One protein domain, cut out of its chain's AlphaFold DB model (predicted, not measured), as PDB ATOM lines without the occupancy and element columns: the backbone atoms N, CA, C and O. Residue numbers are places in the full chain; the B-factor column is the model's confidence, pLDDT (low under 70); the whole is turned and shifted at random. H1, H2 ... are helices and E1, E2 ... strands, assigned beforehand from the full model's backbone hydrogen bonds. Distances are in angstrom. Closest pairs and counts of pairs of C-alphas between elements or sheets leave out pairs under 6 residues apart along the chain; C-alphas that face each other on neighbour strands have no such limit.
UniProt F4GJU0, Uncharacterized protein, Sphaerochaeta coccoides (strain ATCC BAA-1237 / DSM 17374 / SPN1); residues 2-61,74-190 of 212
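This is residues 2 to 61 and 74 to 190 of the 212 residues of an uncharacterized protein of Sphaerochaeta coccoides (strain ATCC BAA-1237 / DSM 17374 / SPN1) (UniProt F4GJU0). A twisted wall of seven strands, E1 to E7, has helices packed on both faces: the sheet curls round the short helix H4 on one face, and the two long helices H1 and H3 cross each other steeply on the other, making three layers. The short helix H2 joins H1 to H3 and is not on the sheet. The printed part has 177 residues with four named helices and seven named strands, in the order H1 H2 H3 E1 E2 E3 H4 E4 E5 E6 E7, and its class is mixed, helices and strands. The sheet runs E1 E2 E3 E4 E5 E6 E7 and is mixed, with E3 and E4 parallel and the other neighbours antiparallel. The whole is compact and rounded, with a radius of gyration of the C-alphas of 15.8 A and spans of 50 by 40 by 30 A.

The strands are E1, residues 79 to 87; E2, residues 96 to 104, 20.2 A; E3, residues 115 to 123, 24.0 A; E4, residues 146 to 151; E5, residues 159 to 166, 21.8 A; E6, residues 169 to 176, 22.4 A; and E7, residues 182 to 189, 20.6 A, ending with C-alpha 189 at (162.868, 166.450, 126.311). E1 bends by 92 degrees at residue 84, E2 by 82 degrees at residue 99, E3 by 51 degrees at residue 118 and E7 by 52 degrees at residue 185. H1, residues 2 to 27, is the longest helix at 37.3 A and begins with C-alpha 2 at (166.438, 157.484, 102.722). H2 is residues 29 to 35, H3 is residues 38 to 58, 29.8 A, and H4 is residues 129 to 140, 16.4 A, with C-alpha 129 at (172.477, 166.452, 132.937).

E3 and E4 are parallel at 9 degrees, with N 121 and O 148 at 2.9 A. With H4 between them they form a strand-helix-strand unit, two parallel neighbour strands joined through a helix, and its crossover is right-handed. E1 E2 E3 form a meander, each strand the antiparallel neighbour of the one before; N 82 of E1 and O 101 of E2 are within hydrogen-bond range at 2.8 A, and so are N 102 of E2 and O 118 of E3 at 2.8 A. E4 E5 E6 E7 form a second meander, with N 163 and O 149 at 2.8 A, N 162 and O 173 at 2.9 A, and N 172 and O 186 at 2.8 A. The edge strands are E1 and E7. H4 is on the sheet, and its closest C-alphas to E4 are those of Gln 139 and Ala 147, 5.8 A. On the opposite face, H3 has a height over the sheet of 9.0 A and runs along the strands, at 15 degrees to E2 on the local plane. H1 is on the same face as H3; the closest C-alphas of H1 and E4 are those of Arg 10 and Leu 146, 6.4 A. H1 touches H3 with residues 16 to 24 alone, at Ala 20 and Tyr 48, whose C-alphas are 5.0 A apart, with a steep tilt of 54 degrees, opposite ways. H2 and H3 are close but not clearly touching, with the C-alphas of Leu 32 and Phe 41 6.9 A apart. H1 and H2 meet only through their link. Every O i to N i+4 pair is within hydrogen-bond range in H1, H3 and H4; in H2 it is 1 of 3, beside 2 of 4 O i to N i+3 pairs.

The two C-alphas farthest apart are those of Gly 109 and Gln 156, 50.1 A. Residues 62 to 73 are not printed, and C-alphas 61 and 74 are 18.2 A apart across this cut, which lies in the link from H3 to E1. Of the links that are printed whole, none is long. The mean pLDDT of the printed part is 80.8; it is under 70 at 35 residues, among them 2 to 6, 30 to 36, 88 to 95 and 106 to 113.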
ATOM      1  N   GLN A   2     165.214 157.423 101.879       52.97
ATOM      2  CA  GLN A   2     166.438 157.484 102.722       52.97
ATOM      3  C   GLN A   2     166.157 157.482 104.241       52.97
ATOM      4  O   GLN A   2     166.740 156.676 104.959       52.97
ATOM      5  N   MET A   3     165.197 158.283 104.723       57.59
ATOM      6  CA  MET A   3     164.818 158.314 106.151       57.59
ATOM      7  C   MET A   3     164.264 156.982 106.684       57.59
ATOM      8  O   MET A   3     164.483 156.637 107.843       57.59
ATOM      9  N   GLU A   4     163.546 156.217 105.858       56.53
ATOM     10  CA  GLU A   4     163.020 154.909 106.266       56.53
ATOM     11  C   GLU A   4     164.160 153.907 106.434       56.53
ATOM     12  O   GLU A   4     164.221 153.229 107.457       56.53
ATOM     13  N   ASN A   5     165.111 153.882 105.497       63.09
ATOM     14  CA  ASN A   5     166.300 153.034 105.591       63.09
ATOM     15  C   ASN A   5     167.147 153.359 106.828       63.09
ATOM     16  O   ASN A   5     167.618 152.446 107.506       63.09
ATOM     17  N   GLU A   6     167.297 154.638 107.176       69.88
ATOM     18  CA  GLU A   6     167.978 155.039 108.411       69.88
ATOM     19  C   GLU A   6     167.232 154.581 109.664       69.88
ATOM     20  O   GLU A   6     167.848 154.076 110.601       69.88
ATOM     21  N   ARG A   7     165.902 154.714 109.680       70.12
ATOM     22  CA  ARG A   7     165.075 154.254 110.798       70.12
ATOM     23  C   ARG A   7     165.173 152.739 110.979       70.12
ATOM     24  O   ARG A   7     165.380 152.284 112.101       70.12
ATOM     25  N   TYR A   8     165.070 151.963 109.899       73.00
ATOM     26  CA  TYR A   8     165.230 150.505 109.943       73.00
ATOM     27  C   TYR A   8     166.636 150.095 110.385       73.00
ATOM     28  O   TYR A   8     166.779 149.175 111.190       73.00
ATOM     29  N   SER A   9     167.666 150.814 109.930       81.06
ATOM     30  CA  SER A   9     169.048 150.598 110.365       81.06
ATOM     31  C   SER A   9     169.210 150.829 111.871       81.06
ATOM     32  O   SER A   9     169.712 149.953 112.573       81.06
ATOM     33  N   ARG A  10     168.691 151.944 112.409       84.38
ATOM     34  CA  ARG A  10     168.725 152.236 113.856       84.38
ATOM     35  C   ARG A  10     167.981 151.192 114.682       84.38
ATOM     36  O   ARG A  10     168.482 150.788 115.726       84.38
ATOM     37  N   ILE A  11     166.810 150.746 114.221       85.94
ATOM     38  CA  ILE A  11     166.045 149.686 114.893       85.94
ATOM     39  C   ILE A  11     166.875 148.404 114.944       85.94
ATOM     40  O   ILE A  11     167.037 147.837 116.018       85.94
ATOM     41  N   ARG A  12     167.459 147.988 113.815       87.00
ATOM     42  CA  ARG A  12     168.285 146.778 113.748       87.00
ATOM     43  C   ARG A  12     169.515 146.875 114.652       87.00
ATOM     44  O   ARG A  12     169.801 145.921 115.369       87.00
ATOM     45  N   LEU A  13     170.204 148.017 114.663       89.75
ATOM     46  CA  LEU A  13     171.337 148.266 115.561       89.75
ATOM     47  C   LEU A  13     170.919 148.175 117.030       89.75
ATOM     48  O   LEU A  13     171.604 147.533 117.820       89.75
ATOM     49  N   PHE A  14     169.779 148.768 117.388       91.69
ATOM     50  CA  PHE A  14     169.262 148.706 118.751       91.69
ATOM     51  C   PHE A  14     168.851 147.284 119.156       91.69
ATOM     52  O   PHE A  14     169.142 146.867 120.271       91.69
ATOM     53  N   THR A  15     168.244 146.506 118.256       91.38
ATOM     54  CA  THR A  15     167.928 145.090 118.503       91.38
ATOM     55  C   THR A  15     169.194 144.272 118.740       91.38
ATOM     56  O   THR A  15     169.291 143.594 119.755       91.38
ATOM     57  N   VAL A  16     170.202 144.401 117.869       92.31
ATOM     58  CA  VAL A  16     171.487 143.697 118.038       92.31
ATOM     59  C   VAL A  16     172.185 144.122 119.331       92.31
ATOM     60  O   VAL A  16     172.819 143.304 119.995       92.31
ATOM     61  N   PHE A  17     172.044 145.389 119.722       94.44
ATOM     62  CA  PHE A  17     172.512 145.879 121.009       94.44
ATOM     63  C   PHE A  17     171.811 145.210 122.195       94.44
ATOM     64  O   PHE A  17     172.497 144.804 123.131       94.44
ATOM     65  N   LEU A  18     170.484 145.062 122.166       93.62
ATOM     66  CA  LEU A  18     169.748 144.375 123.232       93.62
ATOM     67  C   LEU A  18     170.131 142.894 123.316       93.62
ATOM     68  O   LEU A  18     170.370 142.400 124.414       93.62
ATOM     69  N   ASP A  19     170.281 142.217 122.178       92.25
ATOM     70  CA  ASP A  19     170.721 140.818 122.141       92.25
ATOM     71  C   ASP A  19     172.132 140.662 122.726       92.25
ATOM     72  O   ASP A  19     172.392 139.766 123.533       92.25
ATOM     73  N   ALA A  20     173.054 141.559 122.360       92.62
ATOM     74  CA  ALA A  20     174.402 141.585 122.917       92.62
ATOM     75  C   ALA A  20     174.382 141.861 124.426       92.62
ATOM     76  O   ALA A  20     175.086 141.193 125.180       92.62
ATOM     77  N   LEU A  21     173.550 142.801 124.882       91.44
ATOM     78  CA  LEU A  21     173.377 143.112 126.298       91.44
ATOM     79  C   LEU A  21     172.830 141.912 127.083       91.44
ATOM     80  O   LEU A  21     173.298 141.653 128.190       91.44
ATOM     81  N   GLY A  22     171.897 141.155 126.502       89.81
ATOM     82  CA  GLY A  22     171.370 139.924 127.087       89.81
ATOM     83  C   GLY A  22     172.416 138.837 127.248       89.81
ATOM     84  O   GLY A  22     172.486 138.230 128.313       89.81
ATOM     85  N   LYS A  23     173.301 138.662 126.264       90.62
ATOM     86  CA  LYS A  23     174.443 137.743 126.395       90.62
ATOM     87  C   LYS A  23     175.399 138.169 127.503       90.62
ATOM     88  O   LYS A  23     175.766 137.344 128.331       90.62
ATOM     89  N   VAL A  24     175.737 139.460 127.589       89.81
ATOM     90  CA  VAL A  24     176.587 139.965 128.681       89.81
ATOM     91  C   VAL A  24     175.927 139.735 130.043       89.81
ATOM     92  O   VAL A  24     176.596 139.309 130.980       89.81
ATOM     93  N   ALA A  25     174.626 140.004 130.165       84.81
ATOM     94  CA  ALA A  25     173.893 139.837 131.416       84.81
ATOM     95  C   ALA A  25     173.714 138.360 131.816       84.81
ATOM     96  O   ALA A  25     173.789 138.050 133.002       84.81
ATOM     97  N   GLY A  26     173.503 137.458 130.854       83.12
ATOM     98  CA  GLY A  26     173.252 136.038 131.108       83.12
ATOM     99  C   GLY A  26     174.519 135.187 131.238       83.12
ATOM    100  O   GLY A  26     174.641 134.412 132.183       83.12
ATOM    101  N   GLU A  27     175.468 135.325 130.310       83.88
ATOM    102  CA  GLU A  27     176.663 134.468 130.233       83.88
ATOM    103  C   GLU A  27     177.800 134.995 131.118       83.88
ATOM    104  O   GLU A  27     178.451 134.233 131.832       83.88
ATOM    105  N   ASP A  28     178.008 136.313 131.117       79.75
ATOM    106  CA  ASP A  28     179.100 136.966 131.845       79.75
ATOM    107  C   ASP A  28     178.625 137.686 133.120       79.75
ATOM    108  O   ASP A  28     179.447 138.185 133.895       79.75
ATOM    109  N   GLY A  29     177.313 137.729 133.375       70.81
ATOM    110  CA  GLY A  29     176.706 138.553 134.420       70.81
ATOM    111  C   GLY A  29     177.211 138.238 135.823       70.81
ATOM    112  O   GLY A  29     177.437 139.157 136.600       70.81
ATOM    113  N   GLY A  30     177.476 136.966 136.136       67.06
ATOM    114  CA  GLY A  30     178.032 136.558 137.432       67.06
ATOM    115  C   GLY A  30     179.499 136.959 137.633       67.06
ATOM    116  O   GLY A  30     179.902 137.313 138.737       67.06
ATOM    117  N   ILE A  31     180.302 136.960 136.566       63.62
ATOM    118  CA  ILE A  31     181.720 137.357 136.617       63.62
ATOM    119  C   ILE A  31     181.824 138.882 136.660       63.62
ATOM    120  O   ILE A  31     182.599 139.451 137.434       63.62
ATOM    121  N   LEU A  32     180.989 139.553 135.867       66.06
ATOM    122  CA  LEU A  32     180.866 140.999 135.879       66.06
ATOM    123  C   LEU A  32     180.238 141.471 137.199       66.06
ATOM    124  O   LEU A  32     180.691 142.482 137.703       66.06
ATOM    125  N   ALA A  33     179.359 140.705 137.859       65.75
ATOM    126  CA  ALA A  33     178.848 140.971 139.217       65.75
ATOM    127  C   ALA A  33     179.920 141.222 140.271       65.75
ATOM    128  O   ALA A  33     179.735 142.081 141.134       65.75
ATOM    129  N   LEU A  34     181.047 140.521 140.178       59.88
ATOM    130  CA  LEU A  34     182.101 140.577 141.187       59.88
ATOM    131  C   LEU A  34     182.940 141.856 141.116       59.88
ATOM    132  O   LEU A  34     183.515 142.259 142.123       59.88
ATOM    133  N   THR A  35     183.037 142.485 139.942       61.59
ATOM    134  CA  THR A  35     183.950 143.625 139.731       61.59
ATOM    135  C   THR A  35     183.364 144.779 138.927       61.59
ATOM    136  O   THR A  35     184.011 145.820 138.867       61.59
ATOM    137  N   TRP A  36     182.187 144.595 138.306       66.56
ATOM    138  CA  TRP A  36     181.520 145.417 137.278       66.56
ATOM    139  C   TRP A  36     182.450 146.452 136.649       66.56
ATOM    140  O   TRP A  36     182.194 147.657 136.634       66.56
ATOM    141  N   GLY A  37     183.584 145.965 136.141       75.81
ATOM    142  CA  GLY A  37     184.598 146.825 135.572       75.81
ATOM    143  C   GLY A  37     184.037 147.409 134.291       75.81
ATOM    144  O   GLY A  37     183.840 146.672 133.327       75.81
ATOM    145  N   ARG A  38     183.803 148.724 134.262       83.06
ATOM    146  CA  ARG A  38     183.286 149.453 133.090       83.06
ATOM    147  C   ARG A  38     184.004 149.054 131.793       83.06
ATOM    148  O   ARG A  38     183.350 148.802 130.787       83.06
ATOM    149  N   ALA A  39     185.331 148.928 131.845       83.75
ATOM    150  CA  ALA A  39     186.144 148.504 130.707       83.75
ATOM    151  C   ALA A  39     185.898 147.038 130.307       83.75
ATOM    152  O   ALA A  39     185.707 146.754 129.129       83.75
ATOM    153  N   ALA A  40     185.858 146.109 131.269       85.88
ATOM    154  CA  ALA A  40     185.603 144.692 130.998       85.88
ATOM    155  C   ALA A  40     184.201 144.474 130.410       85.88
ATOM    156  O   ALA A  40     184.049 143.764 129.415       85.88
ATOM    157  N   PHE A  41     183.195 145.150 130.975       87.75
ATOM    158  CA  PHE A  41     181.833 145.155 130.451       87.75
ATOM    159  C   PHE A  41     181.790 145.733 129.029       87.75
ATOM    160  O   PHE A  41     181.224 145.111 128.134       87.75
ATOM    161  N   GLY A  42     182.443 146.877 128.794       89.25
ATOM    162  CA  GLY A  42     182.534 147.500 127.470       89.25
ATOM    163  C   GLY A  42     183.180 146.591 126.422       89.25
ATOM    164  O   GLY A  42     182.623 146.415 125.341       89.25
ATOM    165  N   HIS A  43     184.296 145.938 126.753       88.94
ATOM    166  CA  HIS A  43     184.963 144.988 125.858       88.94
ATOM    167  C   HIS A  43     184.097 143.764 125.530       88.94
ATOM    168  O   HIS A  43     184.037 143.345 124.370       88.94
ATOM    169  N   ARG A  44     183.413 143.188 126.527       89.94
ATOM    170  CA  ARG A  44     182.499 142.054 126.313       89.94
ATOM    171  C   ARG A  44     181.314 142.450 125.449       89.94
ATOM    172  O   ARG A  44     181.026 141.767 124.471       89.94
ATOM    173  N   LEU A  45     180.698 143.591 125.746       91.62
ATOM    174  CA  LEU A  45     179.611 144.137 124.944       91.62
ATOM    175  C   LEU A  45     180.050 144.363 123.489       91.62
ATOM    176  O   LEU A  45     179.364 143.913 122.577       91.62
ATOM    177  N   ALA A  46     181.210 144.988 123.263       91.56
ATOM    178  CA  ALA A  46     181.763 145.195 121.923       91.56
ATOM    179  C   ALA A  46     182.001 143.871 121.175       91.56
ATOM    180  O   ALA A  46     181.717 143.774 119.982       91.56
ATOM    181  N   SER A  47     182.455 142.832 121.880       90.62
ATOM    182  CA  SER A  47     182.672 141.501 121.302       90.62
ATOM    183  C   SER A  47     181.360 140.842 120.855       90.62
ATOM    184  O   SER A  47     181.273 140.353 119.729       90.62
ATOM    185  N   TYR A  48     180.311 140.863 121.685       91.94
ATOM    186  CA  TYR A  48     179.007 140.304 121.297       91.94
ATOM    187  C   TYR A  48     178.318 141.125 120.204       91.94
ATOM    188  O   TYR A  48     177.690 140.551 119.315       91.94
ATOM    189  N   LEU A  49     178.471 142.451 120.228       91.25
ATOM    190  CA  LEU A  49     178.009 143.334 119.156       91.25
ATOM    191  C   LEU A  49     178.686 142.995 117.824       91.25
ATOM    192  O   LEU A  49     178.011 142.895 116.801       91.25
ATOM    193  N   HIS A  50     180.002 142.770 117.833       89.75
ATOM    194  CA  HIS A  50     180.749 142.343 116.650       89.75
ATOM    195  C   HIS A  50     180.255 140.996 116.116       89.75
ATOM    196  O   HIS A  50     179.965 140.886 114.925       89.75
ATOM    197  N   GLN A  51     180.058 140.000 116.980       87.56
ATOM    198  CA  GLN A  51     179.516 138.692 116.585       87.56
ATOM    199  C   GLN A  51     178.092 138.790 116.014       87.56
ATOM    200  O   GLN A  51     177.777 138.157 115.002       87.56
ATOM    201  N   GLY A  52     177.229 139.595 116.640       85.38
ATOM    202  CA  GLY A  52     175.854 139.809 116.191       85.38
ATOM    203  C   GLY A  52     175.796 140.505 114.834       85.38
ATOM    204  O   GLY A  52     175.124 140.032 113.916       85.38
ATOM    205  N   LEU A  53     176.551 141.595 114.670       86.25
ATOM    206  CA  LEU A  53     176.570 142.348 113.419       86.25
ATOM    207  C   LEU A  53     177.254 141.583 112.289       86.25
ATOM    208  O   LEU A  53     176.712 141.578 111.185       86.25
ATOM    209  N   SER A  54     178.374 140.901 112.544       83.25
ATOM    210  CA  SER A  54     179.062 140.090 111.528       83.25
ATOM    211  C   SER A  54     178.140 139.006 110.978       83.25
ATOM    212  O   SER A  54     177.911 138.977 109.775       83.25
ATOM    213  N   SER A  55     177.484 138.223 111.838       78.56
ATOM    214  CA  SER A  55     176.506 137.200 111.422       78.56
ATOM    215  C   SER A  55     175.370 137.783 110.564       78.56
ATOM    216  O   SER A  55     174.932 137.196 109.572       78.56
ATOM    217  N   SER A  56     174.914 138.985 110.921       75.44
ATOM    218  CA  SER A  56     173.837 139.698 110.229       75.44
ATOM    219  C   SER A  56     174.248 140.312 108.877       75.44
ATOM    220  O   SER A  56     173.378 140.620 108.057       75.44
ATOM    221  N   LEU A  57     175.553 140.524 108.665       70.00
ATOM    222  CA  LEU A  57     176.149 141.131 107.471       70.00
ATOM    223  C   LEU A  57     176.702 140.071 106.508       70.00
ATOM    224  O   LEU A  57     176.582 140.238 105.300       70.00
ATOM    225  N   SER A  58     177.238 138.958 107.017       61.84
ATOM    226  CA  SER A  58     177.722 137.813 106.226       61.84
ATOM    227  C   SER A  58     176.614 137.076 105.470       61.84
ATOM    228  O   SER A  58     176.888 136.334 104.536       61.84
ATOM    229  N   SER A  59     175.357 137.286 105.857       55.38
ATOM    230  CA  SER A  59     174.172 136.813 105.130       55.38
ATOM    231  C   SER A  59     173.828 137.683 103.909       55.38
ATOM    232  O   SER A  59     172.919 137.343 103.152       55.38
ATOM    233  N   SER A  60     174.552 138.787 103.688       47.91
ATOM    234  CA  SER A  60     174.443 139.621 102.491       47.91
ATOM    235  C   SER A  60     175.329 139.069 101.360       47.91
ATOM    236  O   SER A  60     176.512 138.814 101.594       47.91
ATOM    237  N   PRO A  61     174.825 138.942 100.117       46.31
ATOM    238  CA  PRO A  61     175.546 138.345  98.980       46.31
ATOM    239  C   PRO A  61     176.759 139.157  98.468       46.31
ATOM    240  O   PRO A  61     177.346 138.796  97.456       46.31
ATOM    241  N   LYS A  74     186.824 144.296 113.382       70.00
ATOM    242  CA  LYS A  74     186.493 144.745 112.040       70.00
ATOM    243  C   LYS A  74     185.300 143.948 111.540       70.00
ATOM    244  O   LYS A  74     185.289 142.717 111.585       70.00
ATOM    245  N   LEU A  75     184.285 144.658 111.081       72.38
ATOM    246  CA  LEU A  75     183.128 144.098 110.399       72.38
ATOM    247  C   LEU A  75     183.343 144.147 108.877       72.38
ATOM    248  O   LEU A  75     184.234 144.863 108.412       72.38
ATOM    249  N   PRO A  76     182.547 143.406 108.080       67.62
ATOM    250  CA  PRO A  76     182.602 143.494 106.623       67.62
ATOM    251  C   PRO A  76     182.545 144.954 106.138       67.62
ATOM    252  O   PRO A  76     181.699 145.728 106.591       67.62
ATOM    253  N   GLY A  77     183.452 145.323 105.228       70.06
ATOM    254  CA  GLY A  77     183.639 146.701 104.764       70.06
ATOM    255  C   GLY A  77     184.644 147.500 105.606       70.06
ATOM    256  O   GLY A  77     185.725 147.012 105.943       70.06
ATOM    257  N   ASN A  78     184.285 148.749 105.913       76.19
ATOM    258  CA  ASN A  78     185.120 149.742 106.601       76.19
ATOM    259  C   ASN A  78     184.664 150.015 108.048       76.19
ATOM    260  O   ASN A  78     185.009 151.035 108.639       76.19
ATOM    261  N   LEU A  79     183.895 149.092 108.629       82.25
ATOM    262  CA  LEU A  79     183.320 149.225 109.963       82.25
ATOM    263  C   LEU A  79     184.244 148.642 111.039       82.25
ATOM    264  O   LEU A  79     184.688 147.497 110.929       82.25
ATOM    265  N   TYR A  80     184.475 149.397 112.111       85.12
ATOM    266  CA  TYR A  80     185.328 148.991 113.231       85.12
ATOM    267  C   TYR A  80     184.650 149.284 114.572       85.12
ATOM    268  O   TYR A  80     183.943 150.281 114.715       85.12
ATOM    269  N   PHE A  81     184.877 148.424 115.564       87.69
ATOM    270  CA  PHE A  81     184.590 148.754 116.957       87.69
ATOM    271  C   PHE A  81     185.851 149.224 117.669       87.69
ATOM    272  O   PHE A  81     186.804 148.460 117.822       87.69
ATOM    273  N   ASP A  82     185.798 150.444 118.183       87.25
ATOM    274  CA  ASP A  82     186.764 150.975 119.126       87.25
ATOM    275  C   ASP A  82     186.189 150.969 120.543       87.25
ATOM    276  O   ASP A  82     184.984 151.129 120.761       87.25
ATOM    277  N   VAL A  83     187.068 150.800 121.527       88.12
ATOM    278  CA  VAL A  83     186.711 150.769 122.948       88.12
ATOM    279  C   VAL A  83     187.422 151.916 123.665       88.12
ATOM    280  O   VAL A  83     188.567 152.231 123.347       88.12
ATOM    281  N   ALA A  84     186.746 152.529 124.640       85.75
ATOM    282  CA  ALA A  84     187.264 153.632 125.459       85.75
ATOM    283  C   ALA A  84     187.726 154.866 124.650       85.75
ATOM    284  O   ALA A  84     188.769 155.462 124.921       85.75
ATOM    285  N   VAL A  85     186.918 155.284 123.672       85.25
ATOM    286  CA  VAL A  85     187.209 156.428 122.799       85.25
ATOM    287  C   VAL A  85     186.853 157.748 123.496       85.25
ATOM    288  O   VAL A  85     185.702 157.944 123.896       85.25
ATOM    289  N   PRO A  86     187.795 158.697 123.636       82.69
ATOM    290  CA  PRO A  86     187.471 160.037 124.100       82.69
ATOM    291  C   PRO A  86     186.695 160.804 123.022       82.69
ATOM    292  O   PRO A  86     187.133 160.931 121.884       82.69
ATOM    293  N   VAL A  87     185.550 161.353 123.406       75.62
ATOM    294  CA  VAL A  87     184.721 162.254 122.606       75.62
ATOM    295  C   VAL A  87     184.895 163.665 123.159       75.62
ATOM    296  O   VAL A  87     184.691 163.926 124.352       75.62
ATOM    297  N   ALA A  88     185.319 164.580 122.290       67.19
ATOM    298  CA  ALA A  88     185.411 165.991 122.625       67.19
ATOM    299  C   ALA A  88     184.003 166.592 122.693       67.19
ATOM    300  O   ALA A  88     183.199 166.417 121.786       67.19
ATOM    301  N   MET A  89     183.714 167.301 123.777       64.56
ATOM    302  CA  MET A  89     182.461 168.020 123.957       64.56
ATOM    303  C   MET A  89     182.611 169.457 123.471       64.56
ATOM    304  O   MET A  89     183.548 170.141 123.884       64.56
ATOM    305  N   SER A  90     181.683 169.945 122.645       60.81
ATOM    306  CA  SER A  90     181.760 171.326 122.152       60.81
ATOM    307  C   SER A  90     181.389 172.338 123.238       60.81
ATOM    308  O   SER A  90     181.920 173.448 123.246       60.81
ATOM    309  N   LEU A  91     180.479 171.975 124.147       57.25
ATOM    310  CA  LEU A  91     179.934 172.884 125.163       57.25
ATOM    311  C   LEU A  91     180.576 172.732 126.551       57.25
ATOM    312  O   LEU A  91     180.385 173.584 127.419       57.25
ATOM    313  N   SER A  92     181.378 171.690 126.777       56.47
ATOM    314  CA  SER A  92     181.991 171.396 128.075       56.47
ATOM    315  C   SER A  92     183.491 171.166 127.940       56.47
ATOM    316  O   SER A  92     183.941 170.430 127.072       56.47
ATOM    317  N   ARG A  93     184.292 171.728 128.858       56.16
ATOM    318  CA  ARG A  93     185.734 171.408 128.955       56.16
ATOM    319  C   ARG A  93     186.001 169.992 129.485       56.16
ATOM    320  O   ARG A  93     187.158 169.616 129.653       56.16
ATOM    321  N   LYS A  94     184.955 169.232 129.826       63.78
ATOM    322  CA  LYS A  94     185.071 167.846 130.287       63.78
ATOM    323  C   LYS A  94     185.114 166.915 129.079       63.78
ATOM    324  O   LYS A  94     184.310 167.041 128.162       63.78
ATOM    325  N   THR A  95     186.026 165.953 129.111       67.06
ATOM    326  CA  THR A  95     186.084 164.877 128.121       67.06
ATOM    327  C   THR A  95     185.002 163.843 128.427       67.06
ATOM    328  O   THR A  95     184.875 163.366 129.556       67.06
ATOM    329  N   PHE A  96     184.200 163.503 127.422       79.12
ATOM    330  CA  PHE A  96     183.175 162.472 127.525       79.12
ATOM    331  C   PHE A  96     183.709 161.216 126.844       79.12
ATOM    332  O   PHE A  96     184.058 161.255 125.677       79.12
ATOM    333  N   THR A  97     183.856 160.103 127.554       85.56
ATOM    334  CA  THR A  97     184.389 158.868 126.952       85.56
ATOM    335  C   THR A  97     183.252 157.951 126.525       85.56
ATOM    336  O   THR A  97     182.417 157.580 127.358       85.56
ATOM    337  N   ALA A  98     183.242 157.600 125.239       88.50
ATOM    338  CA  ALA A  98     182.435 156.531 124.678       88.50
ATOM    339  C   ALA A  98     183.119 155.197 124.974       88.50
ATOM    340  O   ALA A  98     184.286 154.992 124.643       88.50
ATOM    341  N   ASP A  99     182.408 154.293 125.632       91.12
ATOM    342  CA  ASP A  99     182.975 153.010 126.036       91.12
ATOM    343  C   ASP A  99     183.059 152.037 124.877       91.12
ATOM    344  O   ASP A  99     184.046 151.323 124.759       91.12
ATOM    345  N   VAL A 100     182.057 152.056 124.005       92.38
ATOM    346  CA  VAL A 100     182.058 151.326 122.742       92.38
ATOM    347  C   VAL A 100     181.659 152.300 121.646       92.38
ATOM    348  O   VAL A 100     180.659 153.012 121.773       92.38
ATOM    349  N   LEU A 101     182.429 152.341 120.568       91.62
ATOM    350  CA  LEU A 101     182.148 153.142 119.387       91.62
ATOM    351  C   LEU A 101     182.233 152.248 118.153       91.62
ATOM    352  O   LEU A 101     183.267 151.654 117.888       91.62
ATOM    353  N   LEU A 102     181.145 152.172 117.396       90.31
ATOM    354  CA  LEU A 102     181.127 151.630 116.048       90.31
ATOM    355  C   LEU A 102     181.256 152.793 115.071       90.31
ATOM    356  O   LEU A 102     180.403 153.686 115.065       90.31
ATOM    357  N   HIS A 103     182.273 152.757 114.224       87.56
ATOM    358  CA  HIS A 103     182.468 153.756 113.177       87.56
ATOM    359  C   HIS A 103     182.798 153.139 111.825       87.56
ATOM    360  O   HIS A 103     183.301 152.020 111.734       87.56
ATOM    361  N   ASP A 104     182.482 153.893 110.785       85.12
ATOM    362  CA  ASP A 104     182.798 153.604 109.399       85.12
ATOM    363  C   ASP A 104     183.995 154.462 108.979       85.12
ATOM    364  O   ASP A 104     183.869 155.656 108.689       85.12
ATOM    365  N   ARG A 105     185.177 153.841 108.978       79.12
ATOM    366  CA  ARG A 105     186.431 154.448 108.531       79.12
ATOM    367  C   ARG A 105     186.526 154.302 107.019       79.12
ATOM    368  O   ARG A 105     187.296 153.474 106.530       79.12
ATOM    369  N   GLY A 106     185.701 155.044 106.287       64.69
ATOM    370  CA  GLY A 106     185.650 155.001 104.826       64.69
ATOM    371  C   GLY A 106     187.049 154.992 104.195       64.69
ATOM    372  O   GLY A 106     187.795 155.967 104.260       64.69
ATOM    373  N   GLY A 107     187.429 153.867 103.597       57.62
ATOM    374  CA  GLY A 107     188.662 153.740 102.837       57.62
ATOM    375  C   GLY A 107     188.472 154.352 101.457       57.62
ATOM    376  O   GLY A 107     187.763 153.765 100.644       57.62
ATOM    377  N   ASN A 108     189.065 155.531 101.229       46.84
ATOM    378  CA  ASN A 108     189.787 155.947 100.013       46.84
ATOM    379  C   ASN A 108     189.789 157.479  99.858       46.84
ATOM    380  O   ASN A 108     188.874 158.045  99.276       46.84
ATOM    381  N   GLY A 109     190.869 158.135 100.297       47.62
ATOM    382  CA  GLY A 109     191.429 159.352  99.678       47.62
ATOM    383  C   GLY A 109     190.624 160.662  99.655       47.62
ATOM    384  O   GLY A 109     191.223 161.698  99.376       47.62
ATOM    385  N   SER A 110     189.328 160.678  99.954       44.56
ATOM    386  CA  SER A 110     188.540 161.902 100.120       44.56
ATOM    387  C   SER A 110     188.461 162.268 101.601       44.56
ATOM    388  O   SER A 110     188.166 161.417 102.431       44.56
ATOM    389  N   GLN A 111     188.736 163.529 101.934       47.47
ATOM    390  CA  GLN A 111     188.767 164.123 103.285       47.47
ATOM    391  C   GLN A 111     187.409 164.138 104.036       47.47
ATOM    392  O   GLN A 111     187.200 164.959 104.921       47.47
ATOM    393  N   ASP A 112     186.499 163.230 103.704       49.31
ATOM    394  CA  ASP A 112     185.094 163.184 104.109       49.31
ATOM    395  C   ASP A 112     184.753 161.694 104.309       49.31
ATOM    396  O   ASP A 112     184.892 160.921 103.366       49.31
ATOM    397  N   THR A 113     184.343 161.141 105.446       59.31
ATOM    398  CA  THR A 113     184.082 161.592 106.817       59.31
ATOM    399  C   THR A 113     184.138 160.306 107.658       59.31
ATOM    400  O   THR A 113     183.490 159.323 107.304       59.31
ATOM    401  N   ASP A 114     184.915 160.262 108.747       71.12
ATOM    402  CA  ASP A 114     184.826 159.161 109.724       71.12
ATOM    403  C   ASP A 114     183.422 159.192 110.340       71.12
ATOM    404  O   ASP A 114     183.091 160.104 111.107       71.12
ATOM    405  N   LYS A 115     182.551 158.261 109.934       83.38
ATOM    406  CA  LYS A 115     181.142 158.289 110.328       83.38
ATOM    407  C   LYS A 115     180.929 157.417 111.552       83.38
ATOM    408  O   LYS A 115     181.026 156.193 111.494       83.38
ATOM    409  N   LYS A 116     180.518 158.036 112.656       87.75
ATOM    410  CA  LYS A 116     180.096 157.318 113.863       87.75
ATOM    411  C   LYS A 116     178.720 156.690 113.620       87.75
ATOM    412  O   LYS A 116     177.744 157.370 113.317       87.75
ATOM    413  N   VAL A 117     178.622 155.370 113.726       89.06
ATOM    414  CA  VAL A 117     177.374 154.629 113.483       89.06
ATOM    415  C   VAL A 117     176.628 154.402 114.789       89.06
ATOM    416  O   VAL A 117     175.428 154.653 114.870       89.06
ATOM    417  N   MET A 118     177.332 153.949 115.823       91.69
ATOM    418  CA  MET A 118     176.747 153.701 117.135       91.69
ATOM    419  C   MET A 118     177.753 154.037 118.224       91.69
ATOM    420  O   MET A 118     178.921 153.676 118.123       91.69
ATOM    421  N   SER A 119     177.294 154.664 119.297       92.69
ATOM    422  CA  SER A 119     178.090 154.860 120.501       92.69
ATOM    423  C   SER A 119     177.334 154.362 121.718       92.69
ATOM    424  O   SER A 119     176.143 154.630 121.862       92.69
ATOM    425  N   VAL A 120     178.035 153.644 122.591       93.88
ATOM    426  CA  VAL A 120     177.519 153.179 123.873       93.88
ATOM    427  C   VAL A 120     178.406 153.715 124.984       93.88
ATOM    428  O   VAL A 120     179.626 153.538 124.978       93.88
ATOM    429  N   VAL A 121     177.777 154.352 125.963       92.69
ATOM    430  CA  VAL A 121     178.435 154.890 127.151       92.69
ATOM    431  C   VAL A 121     177.988 154.114 128.376       92.69
ATOM    432  O   VAL A 121     176.802 153.948 128.616       92.69
ATOM    433  N   ILE A 122     178.923 153.641 129.182       91.31
ATOM    434  CA  ILE A 122     178.655 152.775 130.325       91.31
ATOM    435  C   ILE A 122     179.015 153.532 131.602       91.31
ATOM    436  O   ILE A 122     180.117 154.068 131.749       91.31
ATOM    437  N   ARG A 123     178.075 153.619 132.538       89.44
ATOM    438  CA  ARG A 123     178.253 154.282 133.835       89.44
ATOM    439  C   ARG A 123     177.780 153.363 134.952       89.44
ATOM    440  O   ARG A 123     176.839 152.605 134.779       89.44
ATOM    441  N   ASP A 124     178.409 153.464 136.109       86.50
ATOM    442  CA  ASP A 124     178.022 152.813 137.373       86.50
ATOM    443  C   ASP A 124     176.976 153.627 138.165       86.50
ATOM    444  O   ASP A 124     176.563 153.277 139.269       86.50
ATOM    445  N   ARG A 125     176.544 154.753 137.595       87.31
ATOM    446  CA  ARG A 125     175.620 155.721 138.185       87.31
ATOM    447  C   ARG A 125     174.656 156.247 137.134       87.31
ATOM    448  O   ARG A 125     174.868 156.071 135.933       87.31
ATOM    449  N   TYR A 126     173.615 156.936 137.591       89.50
ATOM    450  CA  TYR A 126     172.752 157.712 136.704       89.50
ATOM    451  C   TYR A 126     173.580 158.765 135.958       89.50
ATOM    452  O   TYR A 126     174.403 159.447 136.575       89.50
ATOM    453  N   LEU A 127     173.333 158.926 134.656       88.38
ATOM    454  CA  LEU A 127     173.946 160.006 133.882       88.38
ATOM    455  C   LEU A 127     173.517 161.367 134.438       88.38
ATOM    456  O   LEU A 127     172.323 161.603 134.660       88.38
ATOM    457  N   THR A 128     174.476 162.276 134.607       88.38
ATOM    458  CA  THR A 128     174.191 163.679 134.937       88.38
ATOM    459  C   THR A 128     173.532 164.401 133.765       88.38
ATOM    460  O   THR A 128     173.499 163.897 132.644       88.38
ATOM    461  N   GLU A 129     173.008 165.602 134.009       85.12
ATOM    462  CA  GLU A 129     172.477 166.452 132.937       85.12
ATOM    463  C   GLU A 129     173.557 166.813 131.905       85.12
ATOM    464  O   GLU A 129     173.314 166.657 130.713       85.12
ATOM    465  N   ASP A 130     174.776 167.145 132.353       85.06
ATOM    466  CA  ASP A 130     175.940 167.337 131.472       85.06
ATOM    467  C   ASP A 130     176.197 166.111 130.571       85.06
ATOM    468  O   ASP A 130     176.433 166.255 129.377       85.06
ATOM    469  N   GLU A 131     176.149 164.893 131.126       87.88
ATOM    470  CA  GLU A 131     176.389 163.652 130.369       87.88
ATOM    471  C   GLU A 131     175.233 163.322 129.413       87.88
ATOM    472  O   GLU A 131     175.453 162.751 128.347       87.88
ATOM    473  N   GLN A 132     174.001 163.684 129.772       88.94
ATOM    474  CA  GLN A 132     172.829 163.553 128.903       88.94
ATOM    475  C   GLN A 132     172.906 164.520 127.715       88.94
ATOM    476  O   GLN A 132     172.630 164.122 126.583       88.94
ATOM    477  N   LEU A 133     173.331 165.764 127.956       87.00
ATOM    478  CA  LEU A 133     173.615 166.740 126.902       87.00
ATOM    479  C   LEU A 133     174.758 166.261 126.001       87.00
ATOM    480  O   LEU A 133     174.644 166.351 124.784       87.00
ATOM    481  N   ALA A 134     175.799 165.658 126.582       86.31
ATOM    482  CA  ALA A 134     176.903 165.058 125.837       86.31
ATOM    483  C   ALA A 134     176.463 163.975 124.865       86.31
ATOM    484  O   ALA A 134     176.857 163.975 123.701       86.31
ATOM    485  N   LEU A 135     175.617 163.063 125.339       88.12
ATOM    486  CA  LEU A 135     175.090 161.986 124.517       88.12
ATOM    487  C   LEU A 135     174.253 162.532 123.351       88.12
ATOM    488  O   LEU A 135     174.281 161.983 122.253       88.12
ATOM    489  N   HIS A 136     173.541 163.633 123.582       88.38
ATOM    490  CA  HIS A 136     172.770 164.312 122.551       88.38
ATOM    491  C   HIS A 136     173.638 165.068 121.543       88.38
ATOM    492  O   HIS A 136     173.408 164.948 120.344       88.38
ATOM    493  N   GLU A 137     174.655 165.806 121.991       86.06
ATOM    494  CA  GLU A 137     175.641 166.433 121.097       86.06
ATOM    495  C   GLU A 137     176.348 165.392 120.228       86.06
ATOM    496  O   GLU A 137     176.563 165.630 119.045       86.06
ATOM    497  N   LEU A 138     176.645 164.215 120.782       85.38
ATOM    498  CA  LEU A 138     177.259 163.128 120.030       85.38
ATOM    499  C   LEU A 138     176.366 162.630 118.875       85.38
ATOM    500  O   LEU A 138     176.870 162.214 117.834       85.38
ATOM    501  N   GLN A 139     175.046 162.665 119.036       87.12
ATOM    502  CA  GLN A 139     174.111 162.283 117.977       87.12
ATOM    503  C   GLN A 139     173.875 163.417 116.971       87.12
ATOM    504  O   GLN A 139     173.911 163.178 115.767       87.12
ATOM    505  N   GLU A 140     173.663 164.643 117.448       83.19
ATOM    506  CA  GLU A 140     173.293 165.785 116.600       83.19
ATOM    507  C   GLU A 140     174.494 166.457 115.914       83.19
ATOM    508  O   GLU A 140     174.412 166.785 114.734       83.19
ATOM    509  N   ASN A 141     175.608 166.663 116.625       79.88
ATOM    510  CA  ASN A 141     176.767 167.406 116.111       79.88
ATOM    511  C   ASN A 141     177.815 166.477 115.489       79.88
ATOM    512  O   ASN A 141     178.349 166.773 114.426       79.88
ATOM    513  N   ASP A 142     178.095 165.346 116.141       75.81
ATOM    514  CA  ASP A 142     179.093 164.372 115.674       75.81
ATOM    515  C   ASP A 142     178.515 163.367 114.656       75.81
ATOM    516  O   ASP A 142     179.220 162.464 114.199       75.81
ATOM    517  N   GLY A 143     177.227 163.492 114.317       77.06
ATOM    518  CA  GLY A 143     176.555 162.671 113.308       77.06
ATOM    519  C   GLY A 143     176.402 161.195 113.685       77.06
ATOM    520  O   GLY A 143     176.225 160.354 112.797       77.06
ATOM    521  N   CYS A 144     176.482 160.851 114.978       86.31
ATOM    522  CA  CYS A 144     176.323 159.473 115.428       86.31
ATOM    523  C   CYS A 144     174.890 158.989 115.184       86.31
ATOM    524  O   CYS A 144     173.940 159.553 115.719       86.31
ATOM    525  N   SER A 145     174.709 157.919 114.405       87.94
ATOM    526  CA  SER A 145     173.354 157.465 114.040       87.94
ATOM    527  C   SER A 145     172.561 156.887 115.221       87.94
ATOM    528  O   SER A 145     171.331 156.950 115.219       87.94
ATOM    529  N   LEU A 146     173.243 156.321 116.220       89.88
ATOM    530  CA  LEU A 146     172.629 155.775 117.427       89.88
ATOM    531  C   LEU A 146     173.514 156.049 118.651       89.88
ATOM    532  O   LEU A 146     174.539 155.393 118.836       89.88
ATOM    533  N   ALA A 147     173.108 156.983 119.510       91.88
ATOM    534  CA  ALA A 147     173.785 157.247 120.777       91.88
ATOM    535  C   ALA A 147     173.014 156.623 121.952       91.88
ATOM    536  O   ALA A 147     171.837 156.919 122.188       91.88
ATOM    537  N   LEU A 148     173.695 155.749 122.690       94.56
ATOM    538  CA  LEU A 148     173.161 155.012 123.827       94.56
ATOM    539  C   LEU A 148     174.029 155.223 125.065       94.56
ATOM    540  O   LEU A 148     175.252 155.350 124.981       94.56
ATOM    541  N   ALA A 149     173.410 155.162 126.236       93.12
ATOM    542  CA  ALA A 149     174.129 154.940 127.477       93.12
ATOM    543  C   ALA A 149     173.458 153.865 128.329       93.12
ATOM    544  O   ALA A 149     172.258 153.635 128.218       93.12
ATOM    545  N   ILE A 150     174.233 153.217 129.189       92.56
ATOM    546  CA  ILE A 150     173.785 152.199 130.130       92.56
ATOM    547  C   ILE A 150     174.257 152.613 131.518       92.56
ATOM    548  O   ILE A 150     175.451 152.833 131.733       92.56
ATOM    549  N   SER A 151     173.329 152.672 132.469       91.12
ATOM    550  CA  SER A 151     173.659 152.725 133.888       91.12
ATOM    551  C   SER A 151     173.557 151.337 134.508       91.12
ATOM    552  O   SER A 151     172.496 150.704 134.511       91.12
ATOM    553  N   LEU A 152     174.683 150.895 135.050       86.81
ATOM    554  CA  LEU A 152     174.890 149.640 135.742       86.81
ATOM    555  C   LEU A 152     174.707 149.883 137.239       86.81
ATOM    556  O   LEU A 152     175.594 150.408 137.900       86.81
ATOM    557  N   PHE A 153     173.541 149.526 137.773       78.00
ATOM    558  CA  PHE A 153     173.237 149.684 139.202       78.00
ATOM    559  C   PHE A 153     173.499 148.415 140.020       78.00
ATOM    560  O   PHE A 153     173.145 148.352 141.196       78.00
ATOM    561  N   SER A 154     174.070 147.379 139.408       66.19
ATOM    562  CA  SER A 154     174.348 146.111 140.076       66.19
ATOM    563  C   SER A 154     175.433 146.282 141.153       66.19
ATOM    564  O   SER A 154     176.395 147.014 140.926       66.19
ATOM    565  N   PRO A 155     175.323 145.618 142.321       67.56
ATOM    566  CA  PRO A 155     174.339 144.587 142.691       67.56
ATOM    567  C   PRO A 155     173.020 145.122 143.279       67.56
ATOM    568  O   PRO A 155     172.208 144.347 143.766       67.56
ATOM    569  N   GLN A 156     172.784 146.435 143.274       70.50
ATOM    570  CA  GLN A 156     171.687 147.049 144.033       70.50
ATOM    571  C   GLN A 156     170.315 146.901 143.367       70.50
ATOM    572  O   GLN A 156     169.295 147.049 144.041       70.50
ATOM    573  N   LYS A 157     170.267 146.671 142.048       79.25
ATOM    574  CA  LYS A 157     169.017 146.615 141.283       79.25
ATOM    575  C   LYS A 157     169.015 145.454 140.284       79.25
ATOM    576  O   LYS A 157     170.030 145.250 139.622       79.25
ATOM    577  N   PRO A 158     167.872 144.767 140.095       81.75
ATOM    578  CA  PRO A 158     167.732 143.657 139.144       81.75
ATOM    579  C   PRO A 158     167.565 144.122 137.682       81.75
ATOM    580  O   PRO A 158     167.187 143.344 136.808       81.75
ATOM    581  N   TYR A 159     167.817 145.402 137.399       86.00
ATOM    582  CA  TYR A 159     167.647 145.992 136.077       86.00
ATOM    583  C   TYR A 159     168.786 146.952 135.729       86.00
ATOM    584  O   TYR A 159     169.401 147.569 136.603       86.00
ATOM    585  N   LEU A 160     169.005 147.121 134.427       89.00
ATOM    586  CA  LEU A 160     169.861 148.147 133.841       89.00
ATOM    587  C   LEU A 160     168.991 149.275 133.285       89.00
ATOM    588  O   LEU A 160     167.868 149.046 132.829       89.00
ATOM    589  N   LEU A 161     169.502 150.503 133.322       91.69
ATOM    590  CA  LEU A 161     168.825 151.647 132.717       91.69
ATOM    591  C   LEU A 161     169.534 152.028 131.426       91.69
ATOM    592  O   LEU A 161     170.707 152.391 131.454       91.69
ATOM    593  N   ILE A 162     168.813 151.965 130.312       94.31
ATOM    594  CA  ILE A 162     169.312 152.361 128.998       94.31
ATOM    595  C   ILE A 162     168.776 153.755 128.681       94.31
ATOM    596  O   ILE A 162     167.581 154.013 128.796       94.31
ATOM    597  N   TYR A 163     169.664 154.641 128.261       94.31
ATOM    598  CA  TYR A 163     169.365 155.974 127.767       94.31
ATOM    599  C   TYR A 163     169.537 155.925 126.259       94.31
ATOM    600  O   TYR A 163     170.627 155.618 125.781       94.31
ATOM    601  N   ARG A 164     168.485 156.226 125.510       92.94
ATOM    602  CA  ARG A 164     168.541 156.325 124.054       92.94
ATOM    603  C   ARG A 164     168.189 157.739 123.645       92.94
ATOM    604  O   ARG A 164     167.149 158.251 124.052       92.94
ATOM    605  N   VAL A 165     169.035 158.351 122.830       90.12
ATOM    606  CA  VAL A 165     168.748 159.666 122.258       90.12
ATOM    607  C   VAL A 165     167.905 159.500 120.992       90.12
ATOM    608  O   VAL A 165     168.214 158.690 120.115       90.12
ATOM    609  N   ASP A 166     166.820 160.263 120.899       85.44
ATOM    610  CA  ASP A 166     165.946 160.313 119.728       85.44
ATOM    611  C   ASP A 166     165.499 161.756 119.468       85.44
ATOM    612  O   ASP A 166     164.739 162.321 120.250       85.44
ATOM    613  N   SER A 167     166.016 162.367 118.396       76.88
ATOM    614  CA  SER A 167     165.607 163.676 117.852       76.88
ATOM    615  C   SER A 167     165.200 164.729 118.904       76.88
ATOM    616  O   SER A 167     164.065 165.207 118.920       76.88
ATOM    617  N   GLY A 168     166.122 165.079 119.809       77.69
ATOM    618  CA  GLY A 168     165.903 166.079 120.871       77.69
ATOM    619  C   GLY A 168     165.309 165.547 122.184       77.69
ATOM    620  O   GLY A 168     165.051 166.315 123.117       77.69
ATOM    621  N   ARG A 169     165.097 164.234 122.296       87.88
ATOM    622  CA  ARG A 169     164.582 163.555 123.492       87.88
ATOM    623  C   ARG A 169     165.532 162.460 123.956       87.88
ATOM    624  O   ARG A 169     166.327 161.936 123.181       87.88
ATOM    625  N   ILE A 170     165.428 162.113 125.236       90.44
ATOM    626  CA  ILE A 170     166.022 160.904 125.804       90.44
ATOM    627  C   ILE A 170     164.900 159.985 126.250       90.44
ATOM    628  O   ILE A 170     164.087 160.341 127.112       90.44
ATOM    629  N   ASP A 171     164.910 158.791 125.688       92.88
ATOM    630  CA  ASP A 171     164.101 157.671 126.119       92.88
ATOM    631  C   ASP A 171     164.880 156.862 127.157       92.88
ATOM    632  O   ASP A 171     166.044 156.504 126.963       92.88
ATOM    633  N   TYR A 172     164.221 156.556 128.265       93.38
ATOM    634  CA  TYR A 172     164.746 155.739 129.346       93.38
ATOM    635  C   TYR A 172     164.089 154.371 129.255       93.38
ATOM    636  O   TYR A 172     162.869 154.283 129.380       93.38
ATOM    637  N   TYR A 173     164.869 153.311 129.091       93.31
ATOM    638  CA  TYR A 173     164.374 151.938 129.094       93.31
ATOM    639  C   TYR A 173     164.878 151.196 130.327       93.31
ATOM    640  O   TYR A 173     166.052 151.293 130.684       93.31
ATOM    641  N   HIS A 174     163.995 150.432 130.963       92.56
ATOM    642  CA  HIS A 174     164.399 149.409 131.917       92.56
ATOM    643  C   HIS A 174     164.658 148.111 131.169       92.56
ATOM    644  O   HIS A 174     163.772 147.609 130.479       92.56
ATOM    645  N   TYR A 175     165.868 147.592 131.335       90.81
ATOM    646  CA  TYR A 175     166.273 146.285 130.856       90.81
ATOM    647  C   TYR A 175     166.370 145.337 132.049       90.81
ATOM    648  O   TYR A 175     167.238 145.514 132.908       90.81
ATOM    649  N   GLN A 176     165.458 144.376 132.142       88.62
ATOM    650  CA  GLN A 176     165.484 143.376 133.204       88.62
ATOM    651  C   GLN A 176     166.527 142.312 132.877       88.62
ATOM    652  O   GLN A 176     166.531 141.762 131.779       88.62
ATOM    653  N   MET A 177     167.420 142.032 133.827       82.88
ATOM    654  CA  MET A 177     168.528 141.103 133.588       82.88
ATOM    655  C   MET A 177     168.085 139.634 133.574       82.88
ATOM    656  O   MET A 177     168.736 138.836 132.912       82.88
ATOM    657  N   GLU A 178     166.997 139.294 134.275       81.62
ATOM    658  CA  GLU A 178     166.487 137.915 134.380       81.62
ATOM    659  C   GLU A 178     165.866 137.434 133.063       81.62
ATOM    660  O   GLU A 178     166.295 136.427 132.507       81.62
ATOM    661  N   ASP A 179     164.913 138.202 132.530       84.31
ATOM    662  CA  ASP A 179     164.127 137.794 131.358       84.31
ATOM    663  C   ASP A 179     164.574 138.481 130.056       84.31
ATOM    664  O   ASP A 179     164.019 138.234 128.984       84.31
ATOM    665  N   GLY A 180     165.528 139.414 130.135       83.25
ATOM    666  CA  GLY A 180     165.969 140.230 129.000       83.25
ATOM    667  C   GLY A 180     164.909 141.206 128.479       83.25
ATOM    668  O   GLY A 180     165.039 141.752 127.380       83.25
ATOM    669  N   THR A 181     163.836 141.439 129.243       87.50
ATOM    670  CA  THR A 181     162.745 142.321 128.822       87.50
ATOM    671  C   THR A 181     163.191 143.782 128.841       87.50
ATOM    672  O   THR A 181     163.743 144.282 129.822       87.50
ATOM    673  N   CYS A 182     162.941 144.487 127.735       90.88
ATOM    674  CA  CYS A 182     163.256 145.904 127.579       90.88
ATOM    675  C   CYS A 182     161.956 146.709 127.458       90.88
ATOM    676  O   CYS A 182     161.223 146.572 126.478       90.88
ATOM    677  N   SER A 183     161.662 147.550 128.450       90.69
ATOM    678  CA  SER A 183     160.440 148.362 128.495       90.69
ATOM    679  C   SER A 183     160.757 149.849 128.594       90.69
ATOM    680  O   SER A 183     161.586 150.245 129.417       90.69
ATOM    681  N   LEU A 184     160.067 150.679 127.807       91.06
ATOM    682  CA  LEU A 184     160.150 152.134 127.930       91.06
ATOM    683  C   LEU A 184     159.617 152.557 129.305       91.06
ATOM    684  O   LEU A 184     158.454 152.337 129.633       91.06
ATOM    685  N   PHE A 185     160.479 153.173 130.101       88.19
ATOM    686  CA  PHE A 185     160.174 153.657 131.441       88.19
ATOM    687  C   PHE A 185     159.731 155.120 131.431       88.19
ATOM    688  O   PHE A 185     158.770 155.494 132.103       88.19
ATOM    689  N   LYS A 186     160.450 155.974 130.697       87.69
ATOM    690  CA  LYS A 186     160.209 157.420 130.674       87.69
ATOM    691  C   LYS A 186     160.727 158.024 129.377       87.69
ATOM    692  O   LYS A 186     161.651 157.493 128.778       87.69
ATOM    693  N   GLN A 187     160.187 159.175 128.996       88.88
ATOM    694  CA  GLN A 187     160.751 160.038 127.962       88.88
ATOM    695  C   GLN A 187     160.949 161.446 128.537       88.88
ATOM    696  O   GLN A 187     160.113 161.929 129.308       88.88
ATOM    697  N   ARG A 188     162.071 162.099 128.221       86.44
ATOM    698  CA  ARG A 188     162.372 163.479 128.636       86.44
ATOM    699  C   ARG A 188     162.866 164.282 127.441       86.44
ATOM    700  O   ARG A 188     163.762 163.843 126.731       86.44
ATOM    701  N   GLU A 189     162.323 165.479 127.261       83.62
ATOM    702  CA  GLU A 189     162.868 166.450 126.311       83.62
ATOM    703  C   GLU A 189     164.156 167.062 126.859       83.62
ATOM    704  O   GLU A 189     164.223 167.472 128.026       83.62
ATOM    705  N   ILE A 190     165.182 167.125 126.013       74.75
ATOM    706  CA  ILE A 190     166.440 167.767 126.362       74.75
ATOM    707  C   ILE A 190     166.259 169.258 126.127       74.75
ATOM    708  O   ILE A 190     166.255 169.741 124.996       74.75
TER     709      ILE A 190